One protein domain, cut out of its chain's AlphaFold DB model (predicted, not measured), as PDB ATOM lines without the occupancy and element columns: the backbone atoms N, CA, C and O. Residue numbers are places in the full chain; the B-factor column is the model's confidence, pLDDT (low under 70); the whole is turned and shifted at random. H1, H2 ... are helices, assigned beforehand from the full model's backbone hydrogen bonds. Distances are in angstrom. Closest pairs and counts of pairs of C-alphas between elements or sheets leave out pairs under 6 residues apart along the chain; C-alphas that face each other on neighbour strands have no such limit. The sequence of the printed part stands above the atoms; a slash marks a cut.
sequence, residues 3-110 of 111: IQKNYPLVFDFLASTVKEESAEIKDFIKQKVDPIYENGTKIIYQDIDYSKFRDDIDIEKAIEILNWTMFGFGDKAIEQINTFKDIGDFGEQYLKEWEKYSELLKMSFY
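AT A GLANCE: This is residues 3 to 110 of the 111 residues of an uncharacterized protein of Ornithinibacillus halophilus (UniProt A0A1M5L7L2). The long helical hairpin H4 and H5, H3 apart from it, and short H1 and H2 at one end make an open frame. The printed part has 108 residues with five named helices, H1 to H5: all helix. It is loose, with radius of gyration of the C-alphas 16.5 A and spans 46, 33 and 22 A.

HOW THE PARTS SIT: H2, residues 8 to 18, is close but not clearly touching H3, residues 26 to 44: closest C-alphas Thr 17 and Ile 29, 7.1 A. H4, residues 59 to 80, touches H5, residues 88 to 109, opposite ways at a shallow tilt of 18 degrees, closest C-alphas Ala 62 and Phe 109, 6.6 A. Every O i to N i+4 pair is within hydrogen-bond range in H2, 13 of 15 in H3, 17 of 18 in H4 and in H5.

IN THESE COORDINATES: Find C-alpha 3, where H1, residues 3 to 6, begins, at (103.581, 60.660, 16.811); H5 ends with C-alpha 109 at (83.046, 83.240, 24.432).

THE WHOLE: The printed part has no cut, one long link, H3 to H4, and mean pLDDT 92.0.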
ATOM      1  N   ILE A   3     103.768  61.540  17.977       88.44
ATOM      2  CA  ILE A   3     103.581  60.660  16.811       88.44
ATOM      3  C   ILE A   3     104.383  61.177  15.610       88.44
ATOM      4  O   ILE A   3     105.034  60.396  14.924       88.44
ATOM      5  N   GLN A   4     104.409  62.496  15.409       89.69
ATOM      6  CA  GLN A   4     105.158  63.141  14.329       89.69
ATOM      7  C   GLN A   4     106.662  62.854  14.419       89.69
ATOM      8  O   GLN A   4     107.284  62.543  13.409       89.69
ATOM      9  N   LYS A   5     107.224  62.878  15.638       87.88
ATOM     10  CA  LYS A   5     108.635  62.542  15.895       87.88
ATOM     11  C   LYS A   5     108.960  61.080  15.572       87.88
ATOM     12  O   LYS A   5     110.069  60.788  15.145       87.88
ATOM     13  N   ASN A   6     108.004  60.170  15.768       91.88
ATOM     14  CA  ASN A   6     108.204  58.742  15.507       91.88
ATOM     15  C   ASN A   6     108.092  58.394  14.013       91.88
ATOM     16  O   ASN A   6     108.676  57.406  13.575       91.88
ATOM     17  N   TYR A   7     107.360  59.196  13.231       94.44
ATOM     18  CA  TYR A   7     107.101  58.940  11.810       94.44
ATOM     19  C   TYR A   7     107.328  60.182  10.928       94.44
ATOM     20  O   TYR A   7     106.446  60.550  10.150       94.44
ATOM     21  N   PRO A   8     108.499  60.841  10.994       93.62
ATOM     22  CA  PRO A   8     108.694  62.156  10.385       93.62
ATOM     23  C   PRO A   8     108.491  62.151   8.866       93.62
ATOM     24  O   PRO A   8     107.847  63.046   8.338       93.62
ATOM     25  N   LEU A   9     108.934  61.101   8.165       95.25
ATOM     26  CA  LEU A   9     108.761  60.985   6.709       95.25
ATOM     27  C   LEU A   9     107.291  60.856   6.285       95.25
ATOM     28  O   LEU A   9     106.914  61.329   5.217       95.25
ATOM     29  N   VAL A  10     106.456  60.226   7.118       95.19
ATOM     30  CA  VAL A  10     105.014  60.121   6.851       95.19
ATOM     31  C   VAL A  10     104.377  61.501   6.954       95.19
ATOM     32  O   VAL A  10     103.585  61.875   6.098       95.19
ATOM     33  N   PHE A  11     104.747  62.281   7.970       93.38
ATOM     34  CA  PHE A  11     104.218  63.631   8.141       93.38
ATOM     35  C   PHE A  11     104.776  64.626   7.119       93.38
ATOM     36  O   PHE A  11     104.022  65.487   6.676       93.38
ATOM     37  N   ASP A  12     106.027  64.466   6.675       94.00
ATOM     38  CA  ASP A  12     106.578  65.217   5.537       94.00
ATOM     39  C   ASP A  12     105.735  64.970   4.274       94.00
ATOM     40  O   ASP A  12     105.317  65.918   3.606       94.00
ATOM     41  N   PHE A  13     105.413  63.705   3.983       94.19
ATOM     42  CA  PHE A  13     104.536  63.352   2.868       94.19
ATOM     43  C   PHE A  13     103.142  63.972   3.028       94.19
ATOM     44  O   PHE A  13     102.683  64.661   2.121       94.19
ATOM     45  N   LEU A  14     102.487  63.803   4.181       92.06
ATOM     46  CA  LEU A  14     101.152  64.364   4.414       92.06
ATOM     47  C   LEU A  14     101.138  65.892   4.273       92.06
ATOM     48  O   LEU A  14     100.264  66.430   3.598       92.06
ATOM     49  N   ALA A  15     102.127  66.597   4.826       91.31
ATOM     50  CA  ALA A  15     102.235  68.046   4.665       91.31
ATOM     51  C   ALA A  15     102.450  68.462   3.203       91.31
ATOM     52  O   ALA A  15     101.917  69.484   2.778       91.31
ATOM     53  N   SER A  16     103.177  67.663   2.412       91.19
ATOM     54  CA  SER A  16     103.335  67.926   0.978       91.19
ATOM     55  C   SER A  16     102.009  67.829   0.216       91.19
ATOM     56  O   SER A  16     101.776  68.630  -0.682       91.19
ATOM     57  N   THR A  17     101.096  66.939   0.632       90.75
ATOM     58  CA  THR A  17      99.768  66.811   0.000       90.75
ATOM     59  C   THR A  17      98.878  68.036   0.208       90.75
ATOM     60  O   THR A  17      98.047  68.328  -0.643       90.75
ATOM     61  N   VAL A  18      99.073  68.785   1.300       84.62
ATOM     62  CA  VAL A  18      98.346  70.043   1.559       84.62
ATOM     63  C   VAL A  18      98.806  71.150   0.605       84.62
ATOM     64  O   VAL A  18      98.012  71.996   0.209       84.62
ATOM     65  N   LYS A  19     100.086  71.125   0.217       83.81
ATOM     66  CA  LYS A  19     100.719  72.100  -0.685       83.81
ATOM     67  C   LYS A  19     100.616  71.699  -2.166       83.81
ATOM     68  O   LYS A  19     101.177  72.382  -3.014       83.81
ATOM     69  N   GLU A  20      99.954  70.585  -2.476       89.50
ATOM     70  CA  GLU A  20      99.817  70.075  -3.841       89.50
ATOM     71  C   GLU A  20      98.757  70.865  -4.624       89.50
ATOM     72  O   GLU A  20      97.600  70.987  -4.214       89.50
ATOM     73  N   GLU A  21      99.151  71.381  -5.786       87.94
ATOM     74  CA  GLU A  21      98.320  72.254  -6.620       87.94
ATOM     75  C   GLU A  21      98.043  71.685  -8.014       87.94
ATOM     76  O   GLU A  21      97.245  72.260  -8.758       87.94
ATOM     77  N   SER A  22      98.649  70.548  -8.372       93.69
ATOM     78  CA  SER A  22      98.421  69.884  -9.650       93.69
ATOM     79  C   SER A  22      96.942  69.558  -9.837       93.69
ATOM     80  O   SER A  22      96.332  68.817  -9.060       93.69
ATOM     81  N   ALA A  23      96.378  70.077 -10.928       91.38
ATOM     82  CA  ALA A  23      94.985  69.859 -11.300       91.38
ATOM     83  C   ALA A  23      94.640  68.369 -11.469       91.38
ATOM     84  O   ALA A  23      93.486  67.989 -11.303       91.38
ATOM     85  N   GLU A  24      95.628  67.519 -11.764       92.69
ATOM     86  CA  GLU A  24      95.420  66.083 -11.971       92.69
ATOM     87  C   GLU A  24      95.134  65.323 -10.669       92.69
ATOM     88  O   GLU A  24      94.433  64.313 -10.692       92.69
ATOM     89  N   ILE A  25      95.671  65.787  -9.533       93.38
ATOM     90  CA  ILE A  25      95.641  65.033  -8.268       93.38
ATOM     91  C   ILE A  25      94.958  65.781  -7.121       93.38
ATOM     92  O   ILE A  25      94.527  65.151  -6.153       93.38
ATOM     93  N   LYS A  26      94.796  67.104  -7.227       91.44
ATOM     94  CA  LYS A  26      94.205  67.940  -6.174       91.44
ATOM     95  C   LYS A  26      92.808  67.473  -5.761       91.44
ATOM     96  O   LYS A  26      92.535  67.331  -4.571       91.44
ATOM     97  N   ASP A  27      91.949  67.156  -6.730       91.88
ATOM     98  CA  ASP A  27      90.592  66.670  -6.451       91.88
ATOM     99  C   ASP A  27      90.598  65.291  -5.782       91.88
ATOM    100  O   ASP A  27      89.794  65.025  -4.888       91.88
ATOM    101  N   PHE A  28      91.533  64.420  -6.169       93.25
ATOM    102  CA  PHE A  28      91.696  63.112  -5.541       93.25
ATOM    103  C   PHE A  28      92.140  63.241  -4.079       93.25
ATOM    104  O   PHE A  28      91.574  62.577  -3.209       93.25
ATOM    105  N   ILE A  29      93.118  64.108  -3.794       92.94
ATOM    106  CA  ILE A  29      93.575  64.388  -2.424       92.94
ATOM    107  C   ILE A  29      92.406  64.921  -1.595       92.94
ATOM    108  O   ILE A  29      92.120  64.385  -0.525       92.94
ATOM    109  N   LYS A  30      91.674  65.905  -2.126       90.69
ATOM    110  CA  LYS A  30      90.504  66.492  -1.467       90.69
ATOM    111  C   LYS A  30      89.463  65.433  -1.084       90.69
ATOM    112  O   LYS A  30      89.062  65.357   0.072       90.69
ATOM    113  N   GLN A  31      89.109  64.533  -2.005       93.25
ATOM    114  CA  GLN A  31      88.159  63.440  -1.738       93.25
ATOM    115  C   GLN A  31      88.603  62.479  -0.622       93.25
ATOM    116  O   GLN A  31      87.765  61.812  -0.015       93.25
ATOM    117  N   LYS A  32      89.910  62.363  -0.359       91.75
ATOM    118  CA  LYS A  32      90.447  61.535   0.732       91.75
ATOM    119  C   LYS A  32      90.500  62.279   2.060       91.75
ATOM    120  O   LYS A  32      90.318  61.654   3.102       91.75
ATOM    121  N   VAL A  33      90.777  63.575   2.014       89.69
ATOM    122  CA  VAL A  33      91.080  64.395   3.184       89.69
ATOM    123  C   VAL A  33      89.817  65.014   3.791       89.69
ATOM    124  O   VAL A  33      89.661  64.967   5.011       89.69
ATOM    125  N   ASP A  34      88.877  65.496   2.973       90.31
ATOM    126  CA  ASP A  34      87.640  66.138   3.449       90.31
ATOM    127  C   ASP A  34      86.853  65.255   4.445       90.31
ATOM    128  O   ASP A  34      86.532  65.739   5.534       90.31
ATOM    129  N   PRO A  35      86.629  63.944   4.196       92.94
ATOM    130  CA  PRO A  35      85.903  63.095   5.144       92.94
ATOM    131  C   PRO A  35      86.612  62.940   6.496       92.94
ATOM    132  O   PRO A  35      85.961  62.728   7.522       92.94
ATOM    133  N   ILE A  36      87.947  63.036   6.515       91.00
ATOM    134  CA  ILE A  36      88.743  62.956   7.745       91.00
ATOM    135  C   ILE A  36      88.494  64.205   8.591       91.00
ATOM    136  O   ILE A  36      88.235  64.080   9.790       91.00
ATOM    137  N   TYR A  37      88.516  65.392   7.977       87.44
ATOM    138  CA  TYR A  37      88.220  66.645   8.670       87.44
ATOM    139  C   TYR A  37      86.767  66.723   9.134       87.44
ATOM    140  O   TYR A  37      86.515  67.102  10.279       87.44
ATOM    141  N   GLU A  38      85.811  66.312   8.300       89.69
ATOM    142  CA  GLU A  38      84.395  66.275   8.678       89.69
ATOM    143  C   GLU A  38      84.154  65.360   9.880       89.69
ATOM    144  O   GLU A  38      83.467  65.738  10.832       89.69
ATOM    145  N   ASN A  39      84.738  64.159   9.869       92.44
ATOM    146  CA  ASN A  39      84.609  63.220  10.977       92.44
ATOM    147  C   ASN A  39      85.328  63.720  12.238       92.44
ATOM    148  O   ASN A  39      84.767  63.662  13.329       92.44
ATOM    149  N   GLY A  40      86.545  64.253  12.096       88.94
ATOM    150  CA  GLY A  40      87.302  64.817  13.212       88.94
ATOM    151  C   GLY A  40      86.564  65.974  13.884       88.94
ATOM    152  O   GLY A  40      86.453  66.001  15.105       88.94
ATOM    153  N   THR A  41      85.975  66.874  13.095       86.31
ATOM    154  CA  THR A  41      85.183  68.001  13.607       86.31
ATOM    155  C   THR A  41      83.964  67.509  14.387       86.31
ATOM    156  O   THR A  41      83.712  67.986  15.489       86.31
ATOM    157  N   LYS A  42      83.243  66.499  13.878       89.12
ATOM    158  CA  LYS A  42      82.114  65.891  14.605       89.12
ATOM    159  C   LYS A  42      82.537  65.321  15.959       89.12
ATOM    160  O   LYS A  42      81.817  65.511  16.928       89.12
ATOM    161  N   ILE A  43      83.694  64.660  16.024       91.31
ATOM    162  CA  ILE A  43      84.230  64.087  17.268       91.31
ATOM    163  C   ILE A  43      84.638  65.189  18.251       91.31
ATOM    164  O   ILE A  43      84.334  65.085  19.432       91.31
ATOM    165  N   ILE A  44      85.299  66.254  17.779       87.88
ATOM    166  CA  ILE A  44      85.721  67.383  18.628       87.88
ATOM    167  C   ILE A  44      84.518  68.039  19.314       87.88
ATOM    168  O   ILE A  44      84.611  68.406  20.482       87.88
ATOM    169  N   TYR A  45      83.399  68.174  18.598       86.06
ATOM    170  CA  TYR A  45      82.173  68.768  19.137       86.06
ATOM    171  C   TYR A  45      81.205  67.758  19.750       86.06
ATOM    172  O   TYR A  45      80.108  68.133  20.169       86.06
ATOM    173  N   GLN A  46      81.591  66.487  19.820       91.19
ATOM    174  CA  GLN A  46      80.777  65.482  20.472       91.19
ATOM    175  C   GLN A  46      80.726  65.773  21.977       91.19
ATOM    176  O   GLN A  46      81.753  65.997  22.612       91.19
ATOM    177  N   ASP A  47      79.517  65.772  22.539       91.50
ATOM    178  CA  ASP A  47      79.273  65.926  23.978       91.50
ATOM    179  C   ASP A  47      79.773  67.257  24.587       91.50
ATOM    180  O   ASP A  47      80.080  67.337  25.778       91.50
ATOM    181  N   ILE A  48      79.823  68.332  23.786       90.50
ATOM    182  CA  ILE A  48      80.154  69.677  24.277       90.50
ATOM    183  C   ILE A  48      79.041  70.231  25.172       90.50
ATOM    184  O   ILE A  48      77.868  70.287  24.801       90.50
ATOM    185  N   ASP A  49      79.438  70.720  26.346       92.56
ATOM    186  CA  ASP A  49      78.559  71.452  27.255       92.56
ATOM    187  C   ASP A  49      78.399  72.911  26.802       92.56
ATOM    188  O   ASP A  49      79.152  73.808  27.197       92.56
ATOM    189  N   TYR A  50      77.376  73.156  25.986       93.00
ATOM    190  CA  TYR A  50      77.056  74.493  25.487       93.00
ATOM    191  C   TYR A  50      76.631  75.486  26.584       93.00
ATOM    192  O   TYR A  50      76.637  76.690  26.341       93.00
ATOM    193  N   SER A  51      76.332  75.038  27.812       94.50
ATOM    194  CA  SER A  51      75.963  75.942  28.916       94.50
ATOM    195  C   SER A  51      77.122  76.820  29.412       94.50
ATOM    196  O   SER A  51      76.898  77.812  30.119       94.50
ATOM    197  N   LYS A  52      78.362  76.462  29.047       94.44
ATOM    198  CA  LYS A  52      79.592  77.188  29.401       94.44
ATOM    199  C   LYS A  52      79.814  78.454  28.586       94.44
ATOM    200  O   LYS A  52      80.568  79.321  29.032       94.44
ATOM    201  N   PHE A  53      79.171  78.565  27.427       96.62
ATOM    202  CA  PHE A  53      79.202  79.786  26.633       96.62
ATOM    203  C   PHE A  53      78.465  80.905  27.370       96.62
ATOM    204  O   PHE A  53      77.577  80.648  28.190       96.62
ATOM    205  N   ARG A  54      78.857  82.155  27.115       96.75
ATOM    206  CA  ARG A  54      78.149  83.311  27.671       96.75
ATOM    207  C   ARG A  54      76.700  83.330  27.195       96.75
ATOM    208  O   ARG A  54      76.387  82.890  26.094       96.75
ATOM    209  N   ASP A  55      75.825  83.873  28.031       96.06
ATOM    210  CA  ASP A  55      74.389  83.924  27.734       96.06
ATOM    211  C   ASP A  55      74.037  85.003  26.689       96.06
ATOM    212  O   ASP A  55      72.922  85.022  26.177       96.06
ATOM    213  N   ASP A  56      74.972  85.910  26.383       96.44
ATOM    214  CA  ASP A  56      74.772  87.091  25.538       96.44
ATOM    215  C   ASP A  56      75.306  86.945  24.103       96.44
ATOM    216  O   ASP A  56      75.370  87.932  23.368       96.44
ATOM    217  N   ILE A  57      75.692  85.733  23.690       96.38
ATOM    218  CA  ILE A  57      76.282  85.476  22.371       96.38
ATOM    219  C   ILE A  57      75.506  84.437  21.562       96.38
ATOM    220  O   ILE A  57      74.851  83.544  22.094       96.38
ATOM    221  N   ASP A  58      75.658  84.527  20.243       96.94
ATOM    222  CA  ASP A  58      75.272  83.467  19.318       96.94
ATOM    223  C   ASP A  58      76.313  82.334  19.381       96.94
ATOM    224  O   ASP A  58      77.462  82.488  18.949       96.94
ATOM    225  N   ILE A  59      75.912  81.199  19.959       94.56
ATOM    226  CA  ILE A  59      76.778  80.032  20.167       94.56
ATOM    227  C   ILE A  59      77.221  79.425  18.830       94.56
ATOM    228  O   ILE A  59      78.375  79.011  18.708       94.56
ATOM    229  N   GLU A  60      76.355  79.399  17.814       93.88
ATOM    230  CA  GLU A  60      76.702  78.846  16.499       93.88
ATOM    231  C   GLU A  60      77.817  79.673  15.857       93.88
ATOM    232  O   GLU A  60      78.817  79.129  15.381       93.88
ATOM    233  N   LYS A  61      77.707  81.004  15.935       96.00
ATOM    234  CA  LYS A  61      78.746  81.913  15.437       96.00
ATOM    235  C   LYS A  61      80.037  81.842  16.242       96.00
ATOM    236  O   LYS A  61      81.118  81.916  15.657       96.00
ATOM    237  N   ALA A  62      79.958  81.636  17.555       95.25
ATOM    238  CA  ALA A  62      81.144  81.394  18.371       95.25
ATOM    239  C   ALA A  62      81.881  80.115  17.931       95.25
ATOM    240  O   ALA A  62      83.102  80.130  17.778       95.25
ATOM    241  N   ILE A  63      81.151  79.029  17.659       92.31
ATOM    242  CA  ILE A  63      81.715  77.764  17.160       92.31
ATOM    243  C   ILE A  63      82.337  77.931  15.768       92.31
ATOM    244  O   ILE A  63      83.427  77.412  15.525       92.31
ATOM    245  N   GLU A  64      81.698  78.675  14.858       93.75
ATOM    246  CA  GLU A  64      82.286  78.997  13.547       93.75
ATOM    247  C   GLU A  64      83.646  79.700  13.698       93.75
ATOM    248  O   GLU A  64      84.627  79.288  13.076       93.75
ATOM    249  N   ILE A  65      83.739  80.700  14.581       95.69
ATOM    250  CA  ILE A  65      84.996  81.417  14.847       95.69
ATOM    251  C   ILE A  65      86.051  80.482  15.452       95.69
ATOM    252  O   ILE A  65      87.217  80.525  15.044       95.69
ATOM    253  N   LEU A  66      85.660  79.623  16.401       92.88
ATOM    254  CA  LEU A  66      86.550  78.614  16.983       92.88
ATOM    255  C   LEU A  66      87.112  77.689  15.896       92.88
ATOM    256  O   LEU A  66      88.319  77.455  15.864       92.88
ATOM    257  N   ASN A  67      86.269  77.230  14.967       90.75
ATOM    258  CA  ASN A  67      86.686  76.403  13.837       90.75
ATOM    259  C   ASN A  67      87.677  77.121  12.926       90.75
ATOM    260  O   ASN A  67      88.762  76.596  12.688       90.75
ATOM    261  N   TRP A  68      87.349  78.323  12.449       94.12
ATOM    262  CA  TRP A  68      88.257  79.088  11.588       94.12
ATOM    263  C   TRP A  68      89.602  79.340  12.259       94.12
ATOM    264  O   TRP A  68      90.641  79.241  11.610       94.12
ATOM    265  N   THR A  69      89.589  79.614  13.563       95.12
ATOM    266  CA  THR A  69      90.819  79.852  14.316       95.12
ATOM    267  C   THR A  69      91.637  78.571  14.468       95.12
ATOM    268  O   THR A  69      92.838  78.604  14.226       95.12
ATOM    269  N   MET A  70      91.013  77.435  14.804       91.56
ATOM    270  CA  MET A  70      91.699  76.139  14.893       91.56
ATOM    271  C   MET A  70      92.312  75.717  13.552       91.56
ATOM    272  O   MET A  70      93.493  75.372  13.510       91.56
ATOM    273  N   PHE A  71      91.542  75.775  12.460       90.88
ATOM    274  CA  PHE A  71      92.026  75.407  11.127       90.88
ATOM    275  C   PHE A  71      93.110  76.364  10.636       90.88
ATOM    276  O   PHE A  71      94.201  75.918  10.298       90.88
ATOM    277  N   GLY A  72      92.868  77.676  10.697       94.06
ATOM    278  CA  GLY A  72      93.840  78.675  10.251       94.06
ATOM    279  C   GLY A  72      95.142  78.643  11.055       94.06
ATOM    280  O   GLY A  72      96.221  78.840  10.497       94.06
ATOM    281  N   PHE A  73      95.075  78.346  12.356       94.50
ATOM    282  CA  PHE A  73      96.271  78.129  13.169       94.50
ATOM    283  C   PHE A  73      97.000  76.839  12.760       94.50
ATOM    284  O   PHE A  73      98.221  76.834  12.654       94.50
ATOM    285  N   GLY A  74      96.282  75.755  12.457       91.31
ATOM    286  CA  GLY A  74      96.875  74.531  11.909       91.31
ATOM    287  C   GLY A  74      97.588  74.753  10.570       91.31
ATOM    288  O   GLY A  74      98.753  74.373  10.424       91.31
ATOM    289  N   ASP A  75      96.930  75.424   9.626       91.00
ATOM    290  CA  ASP A  75      97.468  75.715   8.292       91.00
ATOM    291  C   ASP A  75      98.726  76.586   8.381       91.00
ATOM    292  O   ASP A  75      99.776  76.241   7.829       91.00
ATOM    293  N   LYS A  76      98.676  77.643   9.204       93.12
ATOM    294  CA  LYS A  76      99.833  78.495   9.511       93.12
ATOM    295  C   LYS A  76     101.020  77.688  10.053       93.12
ATOM    296  O   LYS A  76     102.170  78.081   9.842       93.12
ATOM    297  N   ALA A  77     100.780  76.602  10.789       91.06
ATOM    298  CA  ALA A  77     101.837  75.719  11.277       91.06
ATOM    299  C   ALA A  77     102.479  74.955  10.117       91.06
ATOM    300  O   ALA A  77     103.696  74.982   9.962       91.06
ATOM    301  N   ILE A  78     101.661  74.304   9.286       89.88
ATOM    302  CA  ILE A  78     102.106  73.468   8.158       89.88
ATOM    303  C   ILE A  78     102.912  74.286   7.137       89.88
ATOM    304  O   ILE A  78     103.893  73.791   6.572       89.88
ATOM    305  N   GLU A  79     102.552  75.551   6.923       90.38
ATOM    306  CA  GLU A  79     103.313  76.470   6.072       90.38
ATOM    307  C   GLU A  79     104.735  76.724   6.589       90.38
ATOM    308  O   GLU A  79     105.673  76.772   5.796       90.38
ATOM    309  N   GLN A  80     104.909  76.831   7.909       90.44
ATOM    310  CA  GLN A  80     106.201  77.098   8.555       90.44
ATOM    311  C   GLN A  80     107.067  75.843   8.734       90.44
ATOM    312  O   GLN A  80     108.267  75.950   8.992       90.44
ATOM    313  N   ILE A  81     106.476  74.652   8.614       90.00
ATOM    314  CA  ILE A  81     107.196  73.388   8.746       90.00
ATOM    315  C   ILE A  81     107.850  73.023   7.414       90.00
ATOM    316  O   ILE A  81     107.180  72.774   6.410       90.00
ATOM    317  N   ASN A  82     109.179  72.928   7.441       87.88
ATOM    318  CA  ASN A  82     109.970  72.393   6.331       87.88
ATOM    319  C   ASN A  82     110.090  70.864   6.399       87.88
ATOM    320  O   ASN A  82     110.013  70.194   5.374       87.88
ATOM    321  N   THR A  83     110.307  70.315   7.598       90.94
ATOM    322  CA  THR A  83     110.383  68.868   7.838       90.94
ATOM    323  C   THR A  83     110.027  68.526   9.283       90.94
ATOM    324  O   THR A  83     110.263  69.317  10.198       90.94
ATOM    325  N   PHE A  84     109.500  67.322   9.496       91.62
ATOM    326  CA  PHE A  84     109.142  66.789  10.803       91.62
ATOM    327  C   PHE A  84     110.291  66.081  11.540       91.62
ATOM    328  O   PHE A  84     110.113  65.716  12.704       91.62
ATOM    329  N   LYS A  85     111.466  65.894  10.914       88.69
ATOM    330  CA  LYS A  85     112.614  65.183  11.523       88.69
ATOM    331  C   LYS A  85     113.085  65.795  12.846       88.69
ATOM    332  O   LYS A  85     113.380  65.046  13.768       88.69
ATOM    333  N   ASP A  86     113.044  67.124  12.963       82.56
ATOM    334  CA  ASP A  86     113.506  67.868  14.145       82.56
ATOM    335  C   ASP A  86     112.422  68.811  14.700       82.56
ATOM    336  O   ASP A  86     112.693  69.880  15.239       82.56
ATOM    337  N   ILE A  87     111.151  68.410  14.594       85.81
ATOM    338  CA  ILE A  87     109.986  69.258  14.916       85.81
ATOM    339  C   ILE A  87     109.789  69.554  16.413       85.81
ATOM    340  O   ILE A  87     108.800  70.172  16.802       85.81
ATOM    341  N   GLY A  88     110.676  69.061  17.280       81.38
ATOM    342  CA  GLY A  88     110.483  69.081  18.730       81.38
ATOM    343  C   GLY A  88     110.253  70.475  19.291       81.38
ATOM    344  O   GLY A  88     109.164  70.746  19.799       81.38
ATOM    345  N   ASP A  89     111.246  71.343  19.140       86.06
ATOM    346  CA  ASP A  89     111.217  72.689  19.707       86.06
ATOM    347  C   ASP A  89     110.140  73.549  19.043       86.06
ATOM    348  O   ASP A  89     109.388  74.242  19.730       86.06
ATOM    349  N   PHE A  90     110.003  73.439  17.715       88.88
ATOM    350  CA  PHE A  90     108.946  74.123  16.970       88.88
ATOM    351  C   PHE A  90     107.569  73.748  17.519       88.88
ATOM    352  O   PHE A  90     106.775  74.625  17.837       88.88
ATOM    353  N   GLY A  91     107.285  72.455  17.687       86.06
ATOM    354  CA  GLY A  91     105.978  72.003  18.146       86.06
ATOM    355  C   GLY A  91     105.642  72.404  19.575       86.06
ATOM    356  O   GLY A  91     104.483  72.690  19.863       86.06
ATOM    357  N   GLU A  92     106.632  72.450  20.463       88.81
ATOM    358  CA  GLU A  92     106.436  72.942  21.828       88.81
ATOM    359  C   GLU A  92     106.179  74.449  21.861       88.81
ATOM    360  O   GLU A  92     105.278  74.904  22.565       88.81
ATOM    361  N   GLN A  93     106.926  75.231  21.081       90.94
ATOM    362  CA  GLN A  93     106.699  76.672  20.962       90.94
ATOM    363  C   GLN A  93     105.340  76.980  20.329       90.94
ATOM    364  O   GLN A  93     104.618  77.850  20.810       90.94
ATOM    365  N   TYR A  94     104.966  76.232  19.292       91.56
ATOM    366  CA  TYR A  94     103.700  76.411  18.592       91.56
ATOM    367  C   TYR A  94     102.501  76.082  19.486       91.56
ATOM    368  O   TYR A  94     101.508  76.806  19.480       91.56
ATOM    369  N   LEU A  95     102.610  75.037  20.317       90.50
ATOM    370  CA  LEU A  95     101.578  74.700  21.298       90.50
ATOM    371  C   LEU A  95     101.437  75.780  22.380       90.50
ATOM    372  O   LEU A  95     100.321  76.158  22.715       90.50
ATOM    373  N   LYS A  96     102.549  76.337  22.877       94.38
ATOM    374  CA  LYS A  96     102.509  77.472  23.819       94.38
ATOM    375  C   LYS A  96     101.833  78.700  23.218       94.38
ATOM    376  O   LYS A  96     101.197  79.473  23.926       94.38
ATOM    377  N   GLU A  97     101.994  78.914  21.917       95.38
ATOM    378  CA  GLU A  97     101.316  80.008  21.230       95.38
ATOM    379  C   GLU A  97      99.817  79.723  21.061       95.38
ATOM    380  O   GLU A  97      98.998  80.606  21.308       95.38
ATOM    381  N   TRP A  98      99.448  78.478  20.735       94.88
ATOM    382  CA  TRP A  98      98.050  78.041  20.711       94.88
ATOM    383  C   TRP A  98      97.350  78.284  22.047       94.88
ATOM    384  O   TRP A  98      96.240  78.805  22.063       94.88
ATOM    385  N   GLU A  99      98.005  77.961  23.164       95.75
ATOM    386  CA  GLU A  99      97.451  78.152  24.508       95.75
ATOM    387  C   GLU A  99      97.010  79.605  24.735       95.75
ATOM    388  O   GLU A  99      95.907  79.843  25.226       95.75
ATOM    389  N   LYS A 100      97.802  80.588  24.286       96.62
ATOM    390  CA  LYS A 100      97.445  82.010  24.401       96.62
ATOM    391  C   LYS A 100      96.212  82.365  23.576       96.62
ATOM    392  O   LYS A 100      95.325  83.051  24.078       96.62
ATOM    393  N   TYR A 101      96.143  81.905  22.326       96.31
ATOM    394  CA  TYR A 101      94.960  82.119  21.490       96.31
ATOM    395  C   TYR A 101      93.730  81.434  22.087       96.31
ATOM    396  O   TYR A 101      92.664  82.040  22.146       96.31
ATOM    397  N   SER A 102      93.881  80.209  22.592       94.38
ATOM    398  CA  SER A 102      92.791  79.460  23.219       94.38
ATOM    399  C   SER A 102      92.250  80.163  24.467       94.38
ATOM    400  O   SER A 102      91.036  80.225  24.646       94.38
ATOM    401  N   GLU A 103      93.122  80.780  25.270       96.88
ATOM    402  CA  GLU A 103      92.714  81.550  26.444       96.88
ATOM    403  C   GLU A 103      91.948  82.814  26.039       96.88
ATOM    404  O   GLU A 103      90.888  83.096  26.594       96.88
ATOM    405  N   LEU A 104      92.408  83.529  25.005       96.75
ATOM    406  CA  LEU A 104      91.684  84.686  24.466       96.75
ATOM    407  C   LEU A 104      90.291  84.303  23.954       96.75
ATOM    408  O   LEU A 104      89.320  85.003  24.239       96.75
ATOM    409  N   LEU A 105      90.172  83.193  23.222       95.75
ATOM    410  CA  LEU A 105      88.886  82.699  22.717       95.75
ATOM    411  C   LEU A 105      87.963  82.288  23.866       95.75
ATOM    412  O   LEU A 105      86.775  82.611  23.852       95.75
ATOM    413  N   LYS A 106      88.510  81.635  24.893       94.75
ATOM    414  CA  LYS A 106      87.765  81.256  26.093       94.75
ATOM    415  C   LYS A 106      87.237  82.491  26.821       94.75
ATOM    416  O   LYS A 106      86.037  82.581  27.035       94.75
ATOM    417  N   MET A 107      88.081  83.485  27.095       95.94
ATOM    418  CA  MET A 107      87.647  84.772  27.662       95.94
ATOM    419  C   MET A 107      86.598  85.479  26.784       95.94
ATOM    420  O   MET A 107      85.727  86.193  27.282       95.94
ATOM    421  N   SER A 108      86.679  85.294  25.464       95.56
ATOM    422  CA  SER A 108      85.791  85.940  24.495       95.56
ATOM    423  C   SER A 108      84.429  85.273  24.352       95.56
ATOM    424  O   SER A 108      83.507  85.957  23.918       95.56
ATOM    425  N   PHE A 109      84.280  83.990  24.694       95.81
ATOM    426  CA  PHE A 109      83.046  83.240  24.432       95.81
ATOM    427  C   PHE A 109      82.474  82.499  25.642       95.81
ATOM    428  O   PHE A 109      81.301  82.134  25.617       95.81
ATOM    429  N   TYR A 110      83.262  82.265  26.688       94.00
ATOM    430  CA  TYR A 110      82.864  81.477  27.855       94.00
ATOM    431  C   TYR A 110      82.595  82.398  29.051       94.00
ATOM    432  O   TYR A 110      83.037  83.551  29.075       94.00
TER     433      TYR A 110